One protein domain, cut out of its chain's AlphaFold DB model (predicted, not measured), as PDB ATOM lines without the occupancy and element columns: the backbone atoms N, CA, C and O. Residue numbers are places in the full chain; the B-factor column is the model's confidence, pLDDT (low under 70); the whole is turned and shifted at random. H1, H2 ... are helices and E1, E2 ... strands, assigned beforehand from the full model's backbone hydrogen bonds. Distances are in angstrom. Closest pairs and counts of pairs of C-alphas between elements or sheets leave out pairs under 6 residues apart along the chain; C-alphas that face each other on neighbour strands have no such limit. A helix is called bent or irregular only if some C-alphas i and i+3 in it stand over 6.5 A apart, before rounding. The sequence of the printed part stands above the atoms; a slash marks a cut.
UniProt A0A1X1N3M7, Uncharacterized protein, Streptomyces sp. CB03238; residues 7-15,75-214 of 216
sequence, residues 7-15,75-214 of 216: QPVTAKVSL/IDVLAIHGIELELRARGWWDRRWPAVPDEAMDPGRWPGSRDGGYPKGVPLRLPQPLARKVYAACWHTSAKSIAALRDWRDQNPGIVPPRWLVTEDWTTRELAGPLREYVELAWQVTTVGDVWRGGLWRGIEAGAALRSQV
ATOM      1  N   GLN A   7     -27.567 -12.095 266.671       90.69
ATOM      2  CA  GLN A   7     -26.222 -11.558 266.820       90.69
ATOM      3  C   GLN A   7     -25.756 -10.974 265.475       90.69
ATOM      4  O   GLN A   7     -25.683 -11.718 264.488       90.69
ATOM      5  N   PRO A   8     -25.467  -9.662 265.397       93.56
ATOM      6  CA  PRO A   8     -24.884  -9.074 264.201       93.56
ATOM      7  C   PRO A   8     -23.429  -9.531 264.062       93.56
ATOM      8  O   PRO A   8     -22.648  -9.434 265.006       93.56
ATOM      9  N   VAL A   9     -23.060 -10.014 262.879       91.69
ATOM     10  CA  VAL A   9     -21.673 -10.356 262.533       91.69
ATOM     11  C   VAL A   9     -21.350  -9.838 261.135       91.69
ATOM     12  O   VAL A   9     -22.249  -9.589 260.334       91.69
ATOM     13  N   THR A  10     -20.067  -9.656 260.824       93.25
ATOM     14  CA  THR A  10     -19.625  -9.286 259.473       93.25
ATOM     15  C   THR A  10     -18.635 -10.317 258.961       93.25
ATOM     16  O   THR A  10     -17.514 -10.405 259.459       93.25
ATOM     17  N   ALA A  11     -19.028 -11.066 257.934       93.06
ATOM     18  CA  ALA A  11     -18.140 -12.001 257.260       93.06
ATOM     19  C   ALA A  11     -17.251 -11.254 256.259       93.06
ATOM     20  O   ALA A  11     -17.753 -10.550 255.381       93.06
ATOM     21  N   LYS A  12     -15.929 -11.403 256.384       91.94
ATOM     22  CA  LYS A  12     -14.971 -10.920 255.382       91.94
ATOM     23  C   LYS A  12     -14.811 -11.977 254.295       91.94
ATOM     24  O   LYS A  12     -14.444 -13.111 254.605       91.94
ATOM     25  N   VAL A  13     -15.088 -11.605 253.049       92.19
ATOM     26  CA  VAL A  13     -15.105 -12.486 251.873       92.19
ATOM     27  C   VAL A  13     -14.306 -11.897 250.707       92.19
ATOM     28  O   VAL A  13     -13.960 -10.710 250.702       92.19
ATOM     29  N   SER A  14     -14.009 -12.732 249.708       91.81
ATOM     30  CA  SER A  14     -13.368 -12.299 248.465       91.81
ATOM     31  C   SER A  14     -14.352 -11.511 247.588       91.81
ATOM     32  O   SER A  14     -15.566 -11.533 247.813       91.81
ATOM     33  N   LEU A  15     -13.829 -10.821 246.571       92.00
ATOM     34  CA  LEU A  15     -14.649 -10.175 245.539       92.00
ATOM     35  C   LEU A  15     -15.586 -11.184 244.863       92.00
ATOM     36  O   LEU A  15     -16.801 -11.000 244.891       92.00
ATOM     37  N   ILE A  75     -29.854 -12.862 252.343       97.50
ATOM     38  CA  ILE A  75     -28.474 -13.133 252.766       97.50
ATOM     39  C   ILE A  75     -28.452 -13.863 254.116       97.50
ATOM     40  O   ILE A  75     -27.717 -14.832 254.258       97.50
ATOM     41  N   ASP A  76     -29.285 -13.447 255.079       97.44
ATOM     42  CA  ASP A  76     -29.352 -14.090 256.396       97.44
ATOM     43  C   ASP A  76     -29.793 -15.557 256.290       97.44
ATOM     44  O   ASP A  76     -29.148 -16.423 256.869       97.44
ATOM     45  N   VAL A  77     -30.862 -15.856 255.543       97.81
ATOM     46  CA  VAL A  77     -31.359 -17.237 255.385       97.81
ATOM     47  C   VAL A  77     -30.324 -18.115 254.683       97.81
ATOM     48  O   VAL A  77     -30.038 -19.211 255.162       97.81
ATOM     49  N   LEU A  78     -29.732 -17.617 253.593       98.38
ATOM     50  CA  LEU A  78     -28.683 -18.321 252.856       98.38
ATOM     51  C   LEU A  78     -27.481 -18.610 253.760       98.38
ATOM     52  O   LEU A  78     -27.007 -19.743 253.815       98.38
ATOM     53  N   ALA A  79     -27.010 -17.602 254.498       98.19
ATOM     54  CA  ALA A  79     -25.872 -17.741 255.394       98.19
ATOM     55  C   ALA A  79     -26.167 -18.694 256.555       98.19
ATOM     56  O   ALA A  79     -25.318 -19.512 256.884       98.19
ATOM     57  N   ILE A  80     -27.357 -18.622 257.162       98.25
ATOM     58  CA  ILE A  80     -27.769 -19.539 258.233       98.25
ATOM     59  C   ILE A  80     -27.722 -20.976 257.720       98.25
ATOM     60  O   ILE A  80     -26.987 -21.784 258.282       98.25
ATOM     61  N   HIS A  81     -28.427 -21.274 256.625       98.31
ATOM     62  CA  HIS A  81     -28.465 -22.618 256.052       98.31
ATOM     63  C   HIS A  81     -27.061 -23.117 255.683       98.31
ATOM     64  O   HIS A  81     -26.656 -24.214 256.070       98.31
ATOM     65  N   GLY A  82     -26.276 -22.276 255.010       98.38
ATOM     66  CA  GLY A  82     -24.914 -22.598 254.614       98.38
ATOM     67  C   GLY A  82     -23.961 -22.827 255.792       98.38
ATOM     68  O   GLY A  82     -23.168 -23.765 255.759       98.38
ATOM     69  N   ILE A  83     -24.060 -22.042 256.872       98.50
ATOM     70  CA  ILE A  83     -23.282 -22.257 258.105       98.50
ATOM     71  C   ILE A  83     -23.668 -23.587 258.756       98.50
ATOM     72  O   ILE A  83     -22.787 -24.304 259.227       98.50
ATOM     73  N   GLU A  84     -24.950 -23.959 258.778       98.19
ATOM     74  CA  GLU A  84     -25.330 -25.279 259.284       98.19
ATOM     75  C   GLU A  84     -24.728 -26.409 258.438       98.19
ATOM     76  O   GLU A  84     -24.213 -27.376 258.998       98.19
ATOM     77  N   LEU A  85     -24.746 -26.284 257.104       98.31
ATOM     78  CA  LEU A  85     -24.086 -27.237 256.205       98.31
ATOM     79  C   LEU A  85     -22.574 -27.302 256.450       98.31
ATOM     80  O   LEU A  85     -22.010 -28.391 256.473       98.31
ATOM     81  N   GLU A  86     -21.922 -26.165 256.685       98.56
ATOM     82  CA  GLU A  86     -20.491 -26.101 256.996       98.56
ATOM     83  C   GLU A  86     -20.173 -26.795 258.324       98.56
ATOM     84  O   GLU A  86     -19.241 -27.596 258.406       98.56
ATOM     85  N   LEU A  87     -20.983 -26.561 259.359       98.25
ATOM     86  CA  LEU A  87     -20.843 -27.260 260.634       98.25
ATOM     87  C   LEU A  87     -21.080 -28.768 260.484       98.25
ATOM     88  O   LEU A  87     -20.375 -29.550 261.119       98.25
ATOM     89  N   ARG A  88     -22.039 -29.197 259.653       98.12
ATOM     90  CA  ARG A  88     -22.272 -30.624 259.361       98.12
ATOM     91  C   ARG A  88     -21.086 -31.241 258.625       98.12
ATOM     92  O   ARG A  88     -20.601 -32.281 259.053       98.12
ATOM     93  N   ALA A  89     -20.570 -30.572 257.596       97.94
ATOM     94  CA  ALA A  89     -19.426 -31.041 256.816       97.94
ATOM     95  C   ALA A  89     -18.155 -31.209 257.665       97.94
ATOM     96  O   ALA A  89     -17.342 -32.089 257.400       97.94
ATOM     97  N   ARG A  90     -18.002 -30.400 258.719       96.88
ATOM     98  CA  ARG A  90     -16.909 -30.525 259.695       96.88
ATOM     99  C   ARG A  90     -17.165 -31.561 260.797       96.88
ATOM    100  O   ARG A  90     -16.303 -31.765 261.648       96.88
ATOM    101  N   GLY A  91     -18.347 -32.180 260.838       97.56
ATOM    102  CA  GLY A  91     -18.767 -33.067 261.931       97.56
ATOM    103  C   GLY A  91     -19.026 -32.332 263.255       97.56
ATOM    104  O   GLY A  91     -18.948 -32.920 264.331       97.56
ATOM    105  N   TRP A  92     -19.283 -31.023 263.209       97.38
ATOM    106  CA  TRP A  92     -19.439 -30.156 264.386       97.38
ATOM    107  C   TRP A  92     -20.893 -29.871 264.746       97.38
ATOM    108  O   TRP A  92     -21.161 -29.359 265.834       97.38
ATOM    109  N   TRP A  93     -21.828 -30.174 263.844       96.69
ATOM    110  CA  TRP A  93     -23.245 -29.865 264.020       96.69
ATOM    111  C   TRP A  93     -23.872 -30.594 265.213       96.69
ATOM    112  O   TRP A  93     -24.454 -29.941 266.085       96.69
ATOM    113  N   ASP A  94     -23.711 -31.916 265.269       95.94
ATOM    114  CA  ASP A  94     -24.289 -32.776 266.312       95.94
ATOM    115  C   ASP A  94     -23.415 -32.855 267.568       95.94
ATOM    116  O   ASP A  94     -23.839 -33.336 268.621       95.94
ATOM    117  N   ARG A  95     -22.190 -32.330 267.484       94.62
ATOM    118  CA  ARG A  95     -21.272 -32.287 268.614       94.62
ATOM    119  C   ARG A  95     -21.769 -31.300 269.668       94.62
ATOM    120  O   ARG A  95     -22.079 -30.141 269.385       94.62
ATOM    121  N   ARG A  96     -21.789 -31.759 270.921       93.38
ATOM    122  CA  ARG A  96     -21.966 -30.888 272.084       93.38
ATOM    123  C   ARG A  96     -20.628 -30.250 272.425       93.38
ATOM    124  O   ARG A  96     -19.650 -30.948 272.685       93.38
ATOM    125  N   TRP A  97     -20.607 -28.928 272.409       93.00
ATOM    126  CA  TRP A  97     -19.442 -28.144 272.786       93.00
ATOM    127  C   TRP A  97     -19.577 -27.693 274.239       93.00
ATOM    128  O   TRP A  97     -20.692 -27.360 274.656       93.00
ATOM    129  N   PRO A  98     -18.476 -27.651 275.008       93.25
ATOM    130  CA  PRO A  98     -18.469 -26.920 276.264       93.25
ATOM    131  C   PRO A  98     -18.853 -25.454 276.032       93.25
ATOM    132  O   PRO A  98     -18.782 -24.947 274.906       93.25
ATOM    133  N   ALA A  99     -19.236 -24.762 277.106       88.19
ATOM    134  CA  ALA A  99     -19.476 -23.328 277.032       88.19
ATOM    135  C   ALA A  99     -18.251 -22.622 276.427       88.19
ATOM    136  O   ALA A  99     -17.103 -22.969 276.716       88.19
ATOM    137  N   VAL A 100     -18.512 -21.678 275.527       85.75
ATOM    138  CA  VAL A 100     -17.471 -20.809 274.986       85.75
ATOM    139  C   VAL A 100     -17.052 -19.826 276.085       85.75
ATOM    140  O   VAL A 100     -17.949 -19.256 276.712       85.75
ATOM    141  N   PRO A 101     -15.748 -19.652 276.363       85.38
ATOM    142  CA  PRO A 101     -15.305 -18.644 277.319       85.38
ATOM    143  C   PRO A 101     -15.542 -17.236 276.758       85.38
ATOM    144  O   PRO A 101     -15.528 -17.043 275.539       85.38
ATOM    145  N   ASP A 102     -15.735 -16.255 277.639       85.38
ATOM    146  CA  ASP A 102     -16.042 -14.877 277.234       85.38
ATOM    147  C   ASP A 102     -14.936 -14.282 276.345       85.38
ATOM    148  O   ASP A 102     -15.242 -13.654 275.336       85.38
ATOM    149  N   GLU A 103     -13.665 -14.623 276.598       83.19
ATOM    150  CA  GLU A 103     -12.522 -14.176 275.781       83.19
ATOM    151  C   GLU A 103     -12.602 -14.587 274.301       83.19
ATOM    152  O   GLU A 103     -12.069 -13.916 273.421       83.19
ATOM    153  N   ALA A 104     -13.283 -15.691 273.985       82.69
ATOM    154  CA  ALA A 104     -13.457 -16.120 272.600       82.69
ATOM    155  C   ALA A 104     -14.554 -15.311 271.885       82.69
ATOM    156  O   ALA A 104     -14.605 -15.279 270.650       82.69
ATOM    157  N   MET A 105     -15.437 -14.683 272.663       82.25
ATOM    158  CA  MET A 105     -16.513 -13.804 272.210       82.25
ATOM    159  C   MET A 105     -16.084 -12.332 272.177       82.25
ATOM    160  O   MET A 105     -16.817 -11.518 271.606       82.25
ATOM    161  N   ASP A 106     -14.927 -11.998 272.757       81.19
ATOM    162  CA  ASP A 106     -14.429 -10.631 272.833       81.19
ATOM    163  C   ASP A 106     -14.232 -10.004 271.445       81.19
ATOM    164  O   ASP A 106     -13.830 -10.667 270.477       81.19
ATOM    165  N   PRO A 107     -14.508  -8.694 271.321       67.94
ATOM    166  CA  PRO A 107     -14.272  -7.975 270.086       67.94
ATOM    167  C   PRO A 107     -12.768  -7.892 269.829       67.94
ATOM    168  O   PRO A 107     -12.010  -7.320 270.606       67.94
ATOM    169  N   GLY A 108     -12.323  -8.427 268.698       72.31
ATOM    170  CA  GLY A 108     -10.916  -8.371 268.339       72.31
ATOM    171  C   GLY A 108     -10.511  -9.462 267.371       72.31
ATOM    172  O   GLY A 108     -11.330 -10.210 266.830       72.31
ATOM    173  N   ARG A 109      -9.205  -9.524 267.128       75.12
ATOM    174  CA  ARG A 109      -8.622 -10.522 266.245       75.12
ATOM    175  C   ARG A 109      -8.479 -11.831 267.009       75.12
ATOM    176  O   ARG A 109      -7.795 -11.880 268.027       75.12
ATOM    177  N   TRP A 110      -9.066 -12.895 266.474       81.12
ATOM    178  CA  TRP A 110      -8.804 -14.234 266.986       81.12
ATOM    179  C   TRP A 110      -7.303 -14.561 266.894       81.12
ATOM    180  O   TRP A 110      -6.660 -14.181 265.907       81.12
ATOM    181  N   PRO A 111      -6.721 -15.262 267.883       80.56
ATOM    182  CA  PRO A 111      -5.349 -15.745 267.784       80.56
ATOM    183  C   PRO A 111      -5.155 -16.536 266.488       80.56
ATOM    184  O   PRO A 111      -6.043 -17.262 266.053       80.56
ATOM    185  N   GLY A 112      -4.028 -16.329 265.816       76.31
ATOM    186  CA  GLY A 112      -3.793 -16.881 264.482       76.31
ATOM    187  C   GLY A 112      -4.325 -15.979 263.368       76.31
ATOM    188  O   GLY A 112      -3.554 -15.676 262.455       76.31
ATOM    189  N   SER A 113      -5.543 -15.415 263.476       75.94
ATOM    190  CA  SER A 113      -6.146 -14.594 262.395       75.94
ATOM    191  C   SER A 113      -6.116 -15.330 261.067       75.94
ATOM    192  O   SER A 113      -5.878 -16.508 261.074       75.94
ATOM    193  N   ARG A 114      -6.371 -14.813 259.875       69.75
ATOM    194  CA  ARG A 114      -5.607 -13.837 259.107       69.75
ATOM    195  C   ARG A 114      -6.641 -13.216 258.180       69.75
ATOM    196  O   ARG A 114      -7.266 -13.926 257.401       69.75
ATOM    197  N   ASP A 115      -6.834 -11.908 258.250       58.72
ATOM    198  CA  ASP A 115      -7.891 -11.264 257.456       58.72
ATOM    199  C   ASP A 115      -7.421 -10.923 256.033       58.72
ATOM    200  O   ASP A 115      -8.106 -10.227 255.280       58.72
ATOM    201  N   GLY A 116      -6.231 -11.409 255.667       61.44
ATOM    202  CA  GLY A 116      -5.643 -11.155 254.373       61.44
ATOM    203  C   GLY A 116      -6.435 -11.781 253.231       61.44
ATOM    204  O   GLY A 116      -6.893 -12.909 253.349       61.44
ATOM    205  N   GLY A 117      -6.611 -11.046 252.129       70.00
ATOM    206  CA  GLY A 117      -7.268 -11.554 250.916       70.00
ATOM    207  C   GLY A 117      -8.799 -11.435 250.870       70.00
ATOM    208  O   GLY A 117      -9.407 -11.844 249.882       70.00
ATOM    209  N   TYR A 118      -9.442 -10.834 251.880       82.44
ATOM    210  CA  TYR A 118     -10.909 -10.734 251.955       82.44
ATOM    211  C   TYR A 118     -11.413  -9.282 252.076       82.44
ATOM    212  O   TYR A 118     -11.859  -8.853 253.146       82.44
ATOM    213  N   PRO A 119     -11.356  -8.487 250.990       86.31
ATOM    214  CA  PRO A 119     -11.613  -7.048 251.047       86.31
ATOM    215  C   PRO A 119     -13.087  -6.677 251.263       86.31
ATOM    216  O   PRO A 119     -13.388  -5.521 251.563       86.31
ATOM    217  N   LYS A 120     -14.035  -7.609 251.092       92.25
ATOM    218  CA  LYS A 120     -15.473  -7.307 251.141       92.25
ATOM    219  C   LYS A 120     -16.104  -7.790 252.439       92.25
ATOM    220  O   LYS A 120     -15.839  -8.893 252.895       92.25
ATOM    221  N   GLY A 121     -16.955  -6.955 253.033       93.44
ATOM    222  CA  GLY A 121     -17.766  -7.316 254.196       93.44
ATOM    223  C   GLY A 121     -19.185  -7.706 253.791       93.44
ATOM    224  O   GLY A 121     -19.803  -7.025 252.971       93.44
ATOM    225  N   VAL A 122     -19.707  -8.770 254.394       96.06
ATOM    226  CA  VAL A 122     -21.110  -9.179 254.299       96.06
ATOM    227  C   VAL A 122     -21.714  -9.112 255.705       96.06
ATOM    228  O   VAL A 122     -21.331  -9.921 256.554       96.06
ATOM    229  N   PRO A 123     -22.606  -8.145 255.989       96.19
ATOM    230  CA  PRO A 123     -23.286  -8.074 257.276       96.19
ATOM    231  C   PRO A 123     -24.344  -9.179 257.365       96.19
ATOM    232  O   PRO A 123     -25.143  -9.347 256.444       96.19
ATOM    233  N   LEU A 124     -24.354  -9.907 258.477       95.88
ATOM    234  CA  LEU A 124     -25.252 -11.028 258.746       95.88
ATOM    235  C   LEU A 124     -25.922 -10.850 260.107       95.88
ATOM    236  O   LEU A 124     -25.321 -10.326 261.048       95.88
ATOM    237  N   ARG A 125     -27.153 -11.345 260.236       96.06
ATOM    238  CA  ARG A 125     -27.878 -11.415 261.510       96.06
ATOM    239  C   ARG A 125     -28.179 -12.869 261.846       96.06
ATOM    240  O   ARG A 125     -29.217 -13.410 261.468       96.06
ATOM    241  N   LEU A 126     -27.265 -13.492 262.579       95.25
ATOM    242  CA  LEU A 126     -27.356 -14.908 262.914       95.25
ATOM    243  C   LEU A 126     -28.208 -15.122 264.171       95.25
ATOM    244  O   LEU A 126     -28.122 -14.316 265.098       95.25
ATOM    245  N   PRO A 127     -28.990 -16.209 264.269       95.19
ATOM    246  CA  PRO A 127     -29.576 -16.622 265.536       95.19
ATOM    247  C   PRO A 127     -28.472 -16.801 266.580       95.19
ATOM    248  O   PRO A 127     -27.478 -17.483 266.316       95.19
ATOM    249  N   GLN A 128     -28.644 -16.221 267.771       92.88
ATOM    250  CA  GLN A 128     -27.627 -16.286 268.827       92.88
ATOM    251  C   GLN A 128     -27.148 -17.725 269.136       92.88
ATOM    252  O   GLN A 128     -25.941 -17.917 269.281       92.88
ATOM    253  N   PRO A 129     -28.010 -18.767 269.163       93.12
ATOM    254  CA  PRO A 129     -27.554 -20.144 269.374       93.12
ATOM    255  C   PRO A 129     -26.605 -20.654 268.288       93.12
ATOM    256  O   PRO A 129     -25.648 -21.361 268.593       93.12
ATOM    257  N   LEU A 130     -26.860 -20.288 267.028       95.25
ATOM    258  CA  LEU A 130     -26.013 -20.682 265.907       95.25
ATOM    259  C   LEU A 130     -24.658 -19.984 265.994       95.25
ATOM    260  O   LEU A 130     -23.630 -20.648 265.888       95.25
ATOM    261  N   ALA A 131     -24.657 -18.673 266.260       94.12
ATOM    262  CA  ALA A 131     -23.425 -17.922 266.473       94.12
ATOM    263  C   ALA A 131     -22.606 -18.552 267.610       94.12
ATOM    264  O   ALA A 131     -21.485 -18.993 267.376       94.12
ATOM    265  N   ARG A 132     -23.188 -18.721 268.805       93.25
ATOM    266  CA  ARG A 132     -22.498 -19.341 269.953       93.25
ATOM    267  C   ARG A 132     -21.959 -20.738 269.644       93.25
ATOM    268  O   ARG A 132     -20.866 -21.059 270.096       93.25
ATOM    269  N   LYS A 133     -22.680 -21.555 268.864       95.19
ATOM    270  CA  LYS A 133     -22.189 -22.870 268.422       95.19
ATOM    271  C   LYS A 133     -20.941 -22.741 267.545       95.19
ATOM    272  O   LYS A 133     -19.993 -23.483 267.772       95.19
ATOM    273  N   VAL A 134     -20.921 -21.810 266.589       95.75
ATOM    274  CA  VAL A 134     -19.738 -21.546 265.748       95.75
ATOM    275  C   VAL A 134     -18.549 -21.115 266.604       95.75
ATOM    276  O   VAL A 134     -17.480 -21.704 266.487       95.75
ATOM    277  N   TYR A 135     -18.741 -20.144 267.501       94.69
ATOM    278  CA  TYR A 135     -17.681 -19.680 268.399       94.69
ATOM    279  C   TYR A 135     -17.140 -20.813 269.284       94.69
ATOM    280  O   TYR A 135     -15.928 -21.008 269.358       94.69
ATOM    281  N   ALA A 136     -18.026 -21.603 269.901       95.12
ATOM    282  CA  ALA A 136     -17.633 -22.739 270.727       95.12
ATOM    283  C   ALA A 136     -16.871 -23.800 269.920       95.12
ATOM    284  O   ALA A 136     -15.829 -24.271 270.368       95.12
ATOM    285  N   ALA A 137     -17.356 -24.145 268.723       95.69
ATOM    286  CA  ALA A 137     -16.693 -25.106 267.854       95.69
ATOM    287  C   ALA A 137     -15.281 -24.635 267.494       95.69
ATOM    288  O   ALA A 137     -14.325 -25.339 267.802       95.69
ATOM    289  N   CYS A 138     -15.139 -23.419 266.955       94.62
ATOM    290  CA  CYS A 138     -13.840 -22.864 266.573       94.62
ATOM    291  C   CYS A 138     -12.862 -22.796 267.750       94.62
ATOM    292  O   CYS A 138     -11.679 -23.097 267.582       94.62
ATOM    293  N   TRP A 139     -13.342 -22.414 268.938       94.50
ATOM    294  CA  TRP A 139     -12.499 -22.267 270.123       94.50
ATOM    295  C   TRP A 139     -11.965 -23.621 270.569       94.50
ATOM    296  O   TRP A 139     -10.758 -23.832 270.652       94.50
ATOM    297  N   HIS A 140     -12.870 -24.571 270.800       95.06
ATOM    298  CA  HIS A 140     -12.518 -25.870 271.362       95.06
ATOM    299  C   HIS A 140     -11.750 -26.750 270.376       95.06
ATOM    300  O   HIS A 140     -10.929 -27.558 270.804       95.06
ATOM    301  N   THR A 141     -11.952 -26.592 269.065       94.75
ATOM    302  CA  THR A 141     -11.137 -27.298 268.062       94.75
ATOM    303  C   THR A 141      -9.739 -26.717 267.939       94.75
ATOM    304  O   THR A 141      -8.808 -27.455 267.637       94.75
ATOM    305  N   SER A 142      -9.590 -25.414 268.184       93.81
ATOM    306  CA  SER A 142      -8.324 -24.698 268.009       93.81
ATOM    307  C   SER A 142      -7.577 -24.464 269.324       93.81
ATOM    308  O   SER A 142      -6.505 -23.873 269.302       93.81
ATOM    309  N   ALA A 143      -8.105 -24.917 270.468       92.38
ATOM    310  CA  ALA A 143      -7.609 -24.560 271.800       92.38
ATOM    311  C   ALA A 143      -6.109 -24.841 271.991       92.38
ATOM    312  O   ALA A 143      -5.382 -23.988 272.493       92.38
ATOM    313  N   LYS A 144      -5.629 -26.007 271.534       93.44
ATOM    314  CA  LYS A 144      -4.202 -26.370 271.611       93.44
ATOM    315  C   LYS A 144      -3.328 -25.430 270.782       93.44
ATOM    316  O   LYS A 144      -2.311 -24.953 271.268       93.44
ATOM    317  N   SER A 145      -3.741 -25.135 269.552       93.31
ATOM    318  CA  SER A 145      -3.004 -24.244 268.652       93.31
ATOM    319  C   SER A 145      -3.064 -22.787 269.122       93.31
ATOM    320  O   SER A 145      -2.085 -22.065 268.993       93.31
ATOM    321  N   ILE A 146      -4.176 -22.358 269.727       91.75
ATOM    322  CA  ILE A 146      -4.305 -21.039 270.361       91.75
ATOM    323  C   ILE A 146      -3.349 -20.913 271.552       91.75
ATOM    324  O   ILE A 146      -2.673 -19.894 271.660       91.75
ATOM    325  N   ALA A 147      -3.268 -21.930 272.419       93.00
ATOM    326  CA  ALA A 147      -2.315 -21.949 273.528       93.00
ATOM    327  C   ALA A 147      -0.869 -21.881 273.012       93.00
ATOM    328  O   ALA A 147      -0.135 -20.980 273.395       93.00
ATOM    329  N   ALA A 148      -0.515 -22.719 272.034       94.19
ATOM    330  CA  ALA A 148       0.812 -22.697 271.422       94.19
ATOM    331  C   ALA A 148       1.154 -21.340 270.777       94.19
ATOM    332  O   ALA A 148       2.281 -20.875 270.874       94.19
ATOM    333  N   LEU A 149       0.185 -20.659 270.153       92.00
ATOM    334  CA  LEU A 149       0.387 -19.310 269.608       92.00
ATOM    335  C   LEU A 149       0.601 -18.244 270.690       92.00
ATOM    336  O   LEU A 149       1.282 -17.250 270.425       92.00
ATOM    337  N   ARG A 150      -0.014 -18.411 271.867       91.31
ATOM    338  CA  ARG A 150       0.194 -17.533 273.027       91.31
ATOM    339  C   ARG A 150       1.595 -17.757 273.597       91.31
ATOM    340  O   ARG A 150       2.357 -16.800 273.656       91.31
ATOM    341  N   ASP A 151       1.975 -19.008 273.839       93.81
ATOM    342  CA  ASP A 151       3.316 -19.369 274.319       93.81
ATOM    343  C   ASP A 151       4.408 -18.894 273.347       93.81
ATOM    344  O   ASP A 151       5.408 -18.299 273.752       93.81
ATOM    345  N   TRP A 152       4.186 -19.075 272.040       92.69
ATOM    346  CA  TRP A 152       5.087 -18.577 271.003       92.69
ATOM    347  C   TRP A 152       5.272 -17.058 271.092       92.69
ATOM    348  O   TRP A 152       6.381 -16.559 270.897       92.69
ATOM    349  N   ARG A 153       4.203 -16.303 271.390       90.06
ATOM    350  CA  ARG A 153       4.269 -14.841 271.515       90.06
ATOM    351  C   ARG A 153       5.111 -14.416 272.712       90.06
ATOM    352  O   ARG A 153       5.888 -13.474 272.572       90.06
ATOM    353  N   ASP A 154       4.962 -15.106 273.836       92.44
ATOM    354  CA  ASP A 154       5.709 -14.825 275.064       92.44
ATOM    355  C   ASP A 154       7.205 -15.123 274.891       92.44
ATOM    356  O   ASP A 154       8.053 -14.387 275.393       92.44
ATOM    357  N   GLN A 155       7.539 -16.158 274.113       92.06
ATOM    358  CA  GLN A 155       8.920 -16.538 273.792       92.06
ATOM    359  C   GLN A 155       9.574 -15.648 272.728       92.06
ATOM    360  O   GLN A 155      10.799 -15.581 272.647       92.06
ATOM    361  N   ASN A 156       8.773 -14.956 271.913       89.81
ATOM    362  CA  ASN A 156       9.246 -14.129 270.804       89.81
ATOM    363  C   ASN A 156       8.767 -12.670 270.935       89.81
ATOM    364  O   ASN A 156       8.076 -12.154 270.040       89.81
ATOM    365  N   PRO A 157       9.119 -11.970 272.034       89.06
ATOM    366  CA  PRO A 157       8.702 -10.590 272.230       89.06
ATOM    367  C   PRO A 157       9.281  -9.690 271.128       89.06
ATOM    368  O   PRO A 157      10.433  -9.824 270.722       89.06
ATOM    369  N   GLY A 158       8.468  -8.762 270.621       84.19
ATOM    370  CA  GLY A 158       8.872  -7.813 269.574       84.19
ATOM    371  C   GLY A 158       8.754  -8.328 268.134       84.19
ATOM    372  O   GLY A 158       8.787  -7.518 267.207       84.19
ATOM    373  N   ILE A 159       8.528  -9.630 267.913       84.56
ATOM    374  CA  ILE A 159       8.234 -10.147 266.570       84.56
ATOM    375  C   ILE A 159       6.768  -9.860 266.221       84.56
ATOM    376  O   ILE A 159       5.840 -10.239 266.942       84.56
ATOM    377  N   VAL A 160       6.547  -9.199 265.081       80.75
ATOM    378  CA  VAL A 160       5.211  -8.890 264.550       80.75
ATOM    379  C   VAL A 160       4.924  -9.808 263.362       80.75
ATOM    380  O   VAL A 160       5.485  -9.599 262.286       80.75
ATOM    381  N   PRO A 161       4.045 -10.818 263.512       76.88
ATOM    382  CA  PRO A 161       3.662 -11.666 262.398       76.88
ATOM    383  C   PRO A 161       3.011 -10.859 261.274       76.88
ATOM    384  O   PRO A 161       2.245  -9.925 261.550       76.88
ATOM    385  N   PRO A 162       3.260 -11.232 260.009       70.38
ATOM    386  CA  PRO A 162       2.710 -10.515 258.876       70.38
ATOM    387  C   PRO A 162       1.179 -10.569 258.890       70.38
ATOM    388  O   PRO A 162       0.552 -11.590 259.194       70.38
ATOM    389  N   ARG A 163       0.561  -9.434 258.551       65.12
ATOM    390  CA  ARG A 163      -0.902  -9.300 258.505       65.12
ATOM    391  C   ARG A 163      -1.508 -10.047 257.305       65.12
ATOM    392  O   ARG A 163      -2.655 -10.484 257.379       65.12
ATOM    393  N   TRP A 164      -0.719 -10.216 256.245       63.75
ATOM    394  CA  TRP A 164      -1.065 -10.879 254.989       63.75
ATOM    395  C   TRP A 164      -0.106 -12.055 254.783       63.75
ATOM    396  O   TRP A 164       1.098 -11.883 254.952       63.75
ATOM    397  N   LEU A 165      -0.616 -13.229 254.398       58.50
ATOM    398  CA  LEU A 165       0.212 -14.152 253.622       58.50
ATOM    399  C   LEU A 165       0.357 -13.470 252.264       58.50
ATOM    400  O   LEU A 165      -0.615 -13.359 251.518       58.50
ATOM    401  N   VAL A 166       1.518 -12.864 252.035       49.28
ATOM    402  CA  VAL A 166       1.876 -12.345 250.717       49.28
ATOM    403  C   VAL A 166       1.817 -13.540 249.755       49.28
ATOM    404  O   VAL A 166       2.201 -14.638 250.141       49.28
ATOM    405  N   THR A 167       1.185 -13.297 248.608       48.69
ATOM    406  CA  THR A 167       0.839 -14.126 247.432       48.69
ATOM    407  C   THR A 167       1.692 -15.366 247.112       48.69
ATOM    408  O   THR A 167       2.765 -15.553 247.664       48.69
ATOM    409  N   GLU A 168       1.192 -16.186 246.171       44.34
ATOM    410  CA  GLU A 168       1.736 -17.456 245.623       44.34
ATOM    411  C   GLU A 168       3.270 -17.572 245.480       44.34
ATOM    412  O   GLU A 168       3.785 -18.689 245.492       44.34
ATOM    413  N   ASP A 169       3.994 -16.457 245.414       47.12
ATOM    414  CA  ASP A 169       5.452 -16.402 245.290       47.12
ATOM    415  C   ASP A 169       6.203 -16.650 246.613       47.12
ATOM    416  O   ASP A 169       7.275 -17.253 246.597       47.12
ATOM    417  N   TRP A 170       5.634 -16.291 247.773       44.47
ATOM    418  CA  TRP A 170       6.235 -16.602 249.078       44.47
ATOM    419  C   TRP A 170       5.696 -17.934 249.584       44.47
ATOM    420  O   TRP A 170       4.783 -18.014 250.414       44.47
ATOM    421  N   THR A 171       6.273 -19.027 249.090       50.66
ATOM    422  CA  THR A 171       6.057 -20.324 249.736       50.66
ATOM    423  C   THR A 171       6.499 -20.238 251.199       50.66
ATOM    424  O   THR A 171       7.436 -19.526 251.554       50.66
ATOM    425  N   THR A 172       5.886 -21.032 252.077       51.97
ATOM    426  CA  THR A 172       6.309 -21.192 253.483       51.97
ATOM    427  C   THR A 172       7.803 -21.517 253.640       51.97
ATOM    428  O   THR A 172       8.336 -21.431 254.741       51.97
ATOM    429  N   ARG A 173       8.476 -21.903 252.543       48.34
ATOM    430  CA  ARG A 173       9.916 -22.148 252.457       48.34
ATOM    431  C   ARG A 173      10.773 -20.883 252.566       48.34
ATOM    432  O   ARG A 173      11.912 -21.019 252.992       48.34
ATOM    433  N   GLU A 174      10.266 -19.700 252.215       54.44
ATOM    434  CA  GLU A 174      11.026 -18.438 252.323       54.44
ATOM    435  C   GLU A 174      10.918 -17.798 253.713       54.44
ATOM    436  O   GLU A 174      11.775 -17.013 254.121       54.44
ATOM    437  N   LEU A 175       9.892 -18.169 254.486       65.56
ATOM    438  CA  LEU A 175       9.811 -17.813 255.897       65.56
ATOM    439  C   LEU A 175      10.808 -18.672 256.685       65.56
ATOM    440  O   LEU A 175      10.690 -19.896 256.745       65.56
ATOM    441  N   ALA A 176      11.784 -18.020 257.311       66.88
ATOM    442  CA  ALA A 176      12.774 -18.660 258.167       66.88
ATOM    443  C   ALA A 176      12.542 -18.321 259.647       66.88
ATOM    444  O   ALA A 176      11.947 -17.296 259.993       66.88
ATOM    445  N   GLY A 177      13.043 -19.189 260.528       78.69
ATOM    446  CA  GLY A 177      13.048 -18.949 261.968       78.69
ATOM    447  C   GLY A 177      11.642 -18.845 262.587       78.69
ATOM    448  O   GLY A 177      10.709 -19.497 262.109       78.69
ATOM    449  N   PRO A 178      11.466 -18.023 263.638       81.44
ATOM    450  CA  PRO A 178      10.235 -17.987 264.435       81.44
ATOM    451  C   PRO A 178       8.950 -17.697 263.643       81.44
ATOM    452  O   PRO A 178       7.874 -18.173 263.999       81.44
ATOM    453  N   LEU A 179       9.025 -16.937 262.544       83.19
ATOM    454  CA  LEU A 179       7.841 -16.599 261.743       83.19
ATOM    455  C   LEU A 179       7.239 -17.808 261.020       83.19
ATOM    456  O   LEU A 179       6.022 -17.855 260.827       83.19
ATOM    457  N   ARG A 180       8.068 -18.784 260.636       84.31
ATOM    458  CA  ARG A 180       7.588 -20.028 260.031       84.31
ATOM    459  C   ARG A 180       6.783 -20.843 261.035       84.31
ATOM    460  O   ARG A 180       5.674 -21.263 260.719       84.31
ATOM    461  N   GLU A 181       7.310 -20.991 262.247       86.75
ATOM    462  CA  GLU A 181       6.637 -21.688 263.343       86.75
ATOM    463  C   GLU A 181       5.284 -21.039 263.665       86.75
ATOM    464  O   GLU A 181       4.261 -21.722 263.703       86.75
ATOM    465  N   TYR A 182       5.240 -19.705 263.776       87.81
ATOM    466  CA  TYR A 182       3.976 -18.982 263.940       87.81
ATOM    467  C   TYR A 182       2.981 -19.317 262.821       87.81
ATOM    468  O   TYR A 182       1.789 -19.505 263.069       87.81
ATOM    469  N   VAL A 183       3.447 -19.364 261.570       85.19
ATOM    470  CA  VAL A 183       2.585 -19.626 260.417       85.19
ATOM    471  C   VAL A 183       2.037 -21.055 260.427       85.19
ATOM    472  O   VAL A 183       0.841 -21.234 260.172       85.19
ATOM    473  N   GLU A 184       2.864 -22.036 260.778       85.38
ATOM    474  CA  GLU A 184       2.469 -23.438 260.939       85.38
ATOM    475  C   GLU A 184       1.426 -23.598 262.057       85.38
ATOM    476  O   GLU A 184       0.367 -24.187 261.826       85.38
ATOM    477  N   LEU A 185       1.648 -22.983 263.223       89.00
ATOM    478  CA  LEU A 185       0.686 -22.979 264.332       89.00
ATOM    479  C   LEU A 185      -0.634 -22.296 263.951       89.00
ATOM    480  O   LEU A 185      -1.718 -22.819 264.213       89.00
ATOM    481  N   ALA A 186      -0.565 -21.143 263.285       88.56
ATOM    482  CA  ALA A 186      -1.749 -20.393 262.882       88.56
ATOM    483  C   ALA A 186      -2.559 -21.081 261.771       88.56
ATOM    484  O   ALA A 186      -3.751 -20.812 261.659       88.56
ATOM    485  N   TRP A 187      -1.979 -21.984 260.971       87.94
ATOM    486  CA  TRP A 187      -2.759 -22.811 260.034       87.94
ATOM    487  C   TRP A 187      -3.615 -23.878 260.707       87.94
ATOM    488  O   TRP A 187      -4.590 -24.332 260.114       87.94
ATOM    489  N   GLN A 188      -3.281 -24.264 261.935       91.00
ATOM    490  CA  GLN A 188      -4.064 -25.239 262.691       91.00
ATOM    491  C   GLN A 188      -5.271 -24.601 263.396       91.00
ATOM    492  O   GLN A 188      -6.141 -25.310 263.902       91.00
ATOM    493  N   VAL A 189      -5.356 -23.267 263.419       91.56
ATOM    494  CA  VAL A 189      -6.497 -22.548 263.984       91.56
ATOM    495  C   VAL A 189      -7.595 -22.420 262.936       91.56
ATOM    496  O   VAL A 189      -7.407 -21.789 261.900       91.56
ATOM    497  N   THR A 190      -8.779 -22.954 263.238       92.62
ATOM    498  CA  THR A 190      -9.993 -22.597 262.493       92.62
ATOM    499  C   THR A 190     -10.646 -21.393 263.155       92.62
ATOM    500  O   THR A 190     -11.061 -21.457 264.313       92.62
ATOM    501  N   THR A 191     -10.767 -20.296 262.416       91.69
ATOM    502  CA  THR A 191     -11.389 -19.068 262.914       91.69
ATOM    503  C   THR A 191     -12.894 -19.054 262.655       91.69
ATOM    504  O   THR A 191     -13.412 -19.727 261.764       91.69
ATOM    505  N   VAL A 192     -13.628 -18.218 263.396       92.81
ATOM    506  CA  VAL A 192     -15.046 -17.946 263.094       92.81
ATOM    507  C   VAL A 192     -15.236 -17.387 261.679       92.81
ATOM    508  O   VAL A 192     -16.204 -17.733 261.007       92.81
ATOM    509  N   GLY A 193     -14.273 -16.597 261.186       91.56
ATOM    510  CA  GLY A 193     -14.276 -16.070 259.823       91.56
ATOM    511  C   GLY A 193     -14.200 -17.165 258.758       91.56
ATOM    512  O   GLY A 193     -14.879 -17.052 257.740       91.56
ATOM    513  N   ASP A 194     -13.439 -18.236 259.005       92.50
ATOM    514  CA  ASP A 194     -13.368 -19.395 258.102       92.50
ATOM    515  C   ASP A 194     -14.720 -20.093 257.998       92.50
ATOM    516  O   ASP A 194     -15.183 -20.377 256.895       92.50
ATOM    517  N   VAL A 195     -15.394 -20.294 259.133       96.00
ATOM    518  CA  VAL A 195     -16.726 -20.910 259.163       96.00
ATOM    519  C   VAL A 195     -17.768 -20.016 258.495       96.00
ATOM    520  O   VAL A 195     -18.618 -20.515 257.764       96.00
ATOM    521  N   TRP A 196     -17.710 -18.695 258.682       95.25
ATOM    522  CA  TRP A 196     -18.628 -17.783 257.993       95.25
ATOM    523  C   TRP A 196     -18.411 -17.787 256.478       95.25
ATOM    524  O   TRP A 196     -19.384 -17.821 255.727       95.25
ATOM    525  N   ARG A 197     -17.153 -17.780 256.017       95.31
ATOM    526  CA  ARG A 197     -16.815 -17.876 254.588       95.31
ATOM    527  C   ARG A 197     -17.256 -19.208 253.989       95.31
ATOM    528  O   ARG A 197     -17.943 -19.201 252.969       95.31
ATOM    529  N   GLY A 198     -16.901 -20.322 254.630       96.44
ATOM    530  CA  GLY A 198     -17.302 -21.664 254.205       96.44
ATOM    531  C   GLY A 198     -18.822 -21.819 254.193       96.44
ATOM    532  O   GLY A 198     -19.388 -22.328 253.231       96.44
ATOM    533  N   GLY A 199     -19.498 -21.270 255.203       98.00
ATOM    534  CA  GLY A 199     -20.952 -21.238 255.272       98.00
ATOM    535  C   GLY A 199     -21.588 -20.448 254.130       98.00
ATOM    536  O   GLY A 199     -22.485 -20.956 253.467       98.00
ATOM    537  N   LEU A 200     -21.102 -19.239 253.834       98.12
ATOM    538  CA  LEU A 200     -21.589 -18.466 252.684       98.12
ATOM    539  C   LEU A 200     -21.391 -19.215 251.365       98.12
ATOM    540  O   LEU A 200     -22.300 -19.231 250.541       98.12
ATOM    541  N   TRP A 201     -20.237 -19.858 251.182       97.94
ATOM    542  CA  TRP A 201     -19.964 -20.649 249.986       97.94
ATOM    543  C   TRP A 201     -20.940 -21.819 249.829       97.94
ATOM    544  O   TRP A 201     -21.592 -21.934 248.796       97.94
ATOM    545  N   ARG A 202     -21.134 -22.622 250.880       98.31
ATOM    546  CA  ARG A 202     -22.101 -23.730 250.855       98.31
ATOM    547  C   ARG A 202     -23.538 -23.263 250.673       98.31
ATOM    548  O   ARG A 202     -24.322 -23.950 250.034       98.31
ATOM    549  N   GLY A 203     -23.894 -22.102 251.222       98.19
ATOM    550  CA  GLY A 203     -25.205 -21.497 251.000       98.19
ATOM    551  C   GLY A 203     -25.423 -21.113 249.533       98.19
ATOM    552  O   GLY A 203     -26.510 -21.335 249.005       98.19
ATOM    553  N   ILE A 204     -24.387 -20.593 248.863       98.31
ATOM    554  CA  ILE A 204     -24.415 -20.313 247.419       98.31
ATOM    555  C   ILE A 204     -24.580 -21.615 246.625       98.31
ATOM    556  O   ILE A 204     -25.449 -21.693 245.761       98.31
ATOM    557  N   GLU A 205     -23.794 -22.648 246.938       97.94
ATOM    558  CA  GLU A 205     -23.887 -23.959 246.276       97.94
ATOM    559  C   GLU A 205     -25.266 -24.606 246.465       97.94
ATOM    560  O   GLU A 205     -25.852 -25.103 245.504       97.94
ATOM    561  N   ALA A 206     -25.823 -24.550 247.679       97.44
ATOM    562  CA  ALA A 206     -27.160 -25.055 247.974       97.44
ATOM    563  C   ALA A 206     -28.238 -24.297 247.184       97.44
ATOM    564  O   ALA A 206     -29.116 -24.918 246.587       97.44
ATOM    565  N   GLY A 207     -28.145 -22.964 247.119       96.88
ATOM    566  CA  GLY A 207     -29.035 -22.141 246.299       96.88
ATOM    567  C   GLY A 207     -28.978 -22.527 244.820       96.88
ATOM    568  O   GLY A 207     -30.016 -22.765 244.195       96.88
ATOM    569  N   ALA A 208     -27.767 -22.698 244.286       95.75
ATOM    570  CA  ALA A 208     -27.567 -23.126 242.911       95.75
ATOM    571  C   ALA A 208     -28.168 -24.517 242.643       95.75
ATOM    572  O   ALA A 208     -28.860 -24.688 241.639       95.75
ATOM    573  N   ALA A 209     -27.988 -25.475 243.559       95.25
ATOM    574  CA  ALA A 209     -28.553 -26.820 243.448       95.25
ATOM    575  C   ALA A 209     -30.093 -26.816 243.423       95.25
ATOM    576  O   ALA A 209     -30.697 -27.534 242.624       95.25
ATOM    577  N   LEU A 210     -30.738 -25.960 244.226       93.38
ATOM    578  CA  LEU A 210     -32.197 -25.799 244.205       93.38
ATOM    579  C   LEU A 210     -32.712 -25.341 242.836       93.38
ATOM    580  O   LEU A 210     -33.830 -25.696 242.465       93.38
ATOM    581  N   ARG A 211     -31.941 -24.533 242.093       86.75
ATOM    582  CA  ARG A 211     -32.321 -24.105 240.735       86.75
ATOM    583  C   ARG A 211     -32.241 -25.260 239.747       86.75
ATOM    584  O   ARG A 211     -33.170 -25.448 238.969       86.75
ATOM    585  N   SER A 212     -31.175 -26.055 239.813       83.62
ATOM    586  CA  SER A 212     -30.993 -27.215 238.934       83.62
ATOM    587  C   SER A 212     -32.085 -28.272 239.116       83.62
ATOM    588  O   SER A 212     -32.457 -28.924 238.151       83.62
ATOM    589  N   GLN A 213     -32.641 -28.409 240.323       79.12
ATOM    590  CA  GLN A 213     -33.760 -29.321 240.596       79.12
ATOM    591  C   GLN A 213     -35.100 -28.881 239.989       79.12
ATOM    592  O   GLN A 213     -35.995 -29.704 239.885       79.12
ATOM    593  N   VAL A 214     -35.262 -27.602 239.636       66.75
ATOM    594  CA  VAL A 214     -36.505 -27.066 239.043       66.75
ATOM    595  C   VAL A 214     -36.428 -27.016 237.512       66.75
ATOM    596  O   VAL A 214     -37.454 -26.915 236.851       66.75
TER     597      VAL A 214
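This is residues 7 to 15 and 75 to 214 of the 216 residues of an uncharacterized protein of Streptomyces sp. CB03238 (UniProt A0A1X1N3M7). The model has two lobes joined by the long bent helix H3. In one lobe H1 and H5 cross each other over one face of a two-stranded ribbon, E1 and E2, with the first arm of H3 beside them, and residues 208 to 214, of which 208 to 212 belong to H5, stick out from this lobe; in the other lobe the second arm of H3 and H4 form a helical hairpin, joined by the long loop of residues 156 to 177. The printed part has 149 residues, with five named helices and two named strands in the order E1 H1 H2 E2 H3 H4 H5; the sheet E1 - E2 is antiparallel and the class is mostly helix. It is compact, with a radius of gyration of the C-alphas of 16.8 A and spans of 55 by 38 by 25 A.

E1, residues 7 to 13, and E2, residues 120 to 127, are antiparallel neighbours at 149 degrees, with N 9 and O 124 2.9 A apart and N 122 and O 11 2.8 A apart, both within hydrogen-bond range. The closest C-alphas of H1, residues 75 to 89, and E2 are those of Asp 76 and Leu 124, 5.6 A apart. The closest C-alphas of H5, residues 192 to 212, and E1 are those of Trp 196 and Ala 11, 5.8 A apart. H1 and H5 touch about perpendicular, at 76 degrees, their closest C-alphas, Gly 82 and Gly 203, 3.8 A apart. H3, residues 128 to 155, was assigned as one helix by its hydrogen bonds but is bent: C-alphas 141 and 144 are 7.8 A apart, and its arms H3a, residues 128 to 141, and H3b, residues 144 to 155, stand at a steep tilt of 64 degrees. H3a, with residues 134 to 138 alone, touches H5, with residues 192 to 195 alone, at a steep tilt of 60 degrees, opposite ways; their closest C-alphas, Cys 138 and Val 192, are 6.1 A apart. H2, residues 102 to 105, only just touches H3a, with 3 pairs of C-alphas within 8 A, the closest being Ala 104 and Trp 139 at 6.7 A. H3b and H4, residues 178 to 187, form a hairpin: they touch at a shallow tilt of 19 degrees, opposite ways, their closest C-alphas, Ser 145 and Leu 185, 5.8 A apart. H4 is apart from H1 and H5, for instance. Every O i to N i+4 pair is within hydrogen-bond range in H1, H3a, H3b, H4 and H5; H2 is too short for such a pair.

E1 begins at C-alpha 7 (-26.222, -11.558, 266.820) and is 18.7 A long; E2 is 22.2 A. H1 measures 20.5 A, H2 5.2 A, H3a 19.8 A, H3b 16.5 A and H4 14.5 A. H5, 30.4 A, ends at C-alpha 212 (-30.993, -27.215, 238.934).

The C-alphas farthest apart, Pro 157 and Val 214, are 58.5 A apart. Residues 16 to 74 are not printed, and C-alphas 15 and 75 are 15.9 A apart across the cut. The links H1 to H2, H2 to E2 and H3 to H4 are long. The pLDDT is under 70 at residues 107, 114 to 116, 163 to 176 and 214.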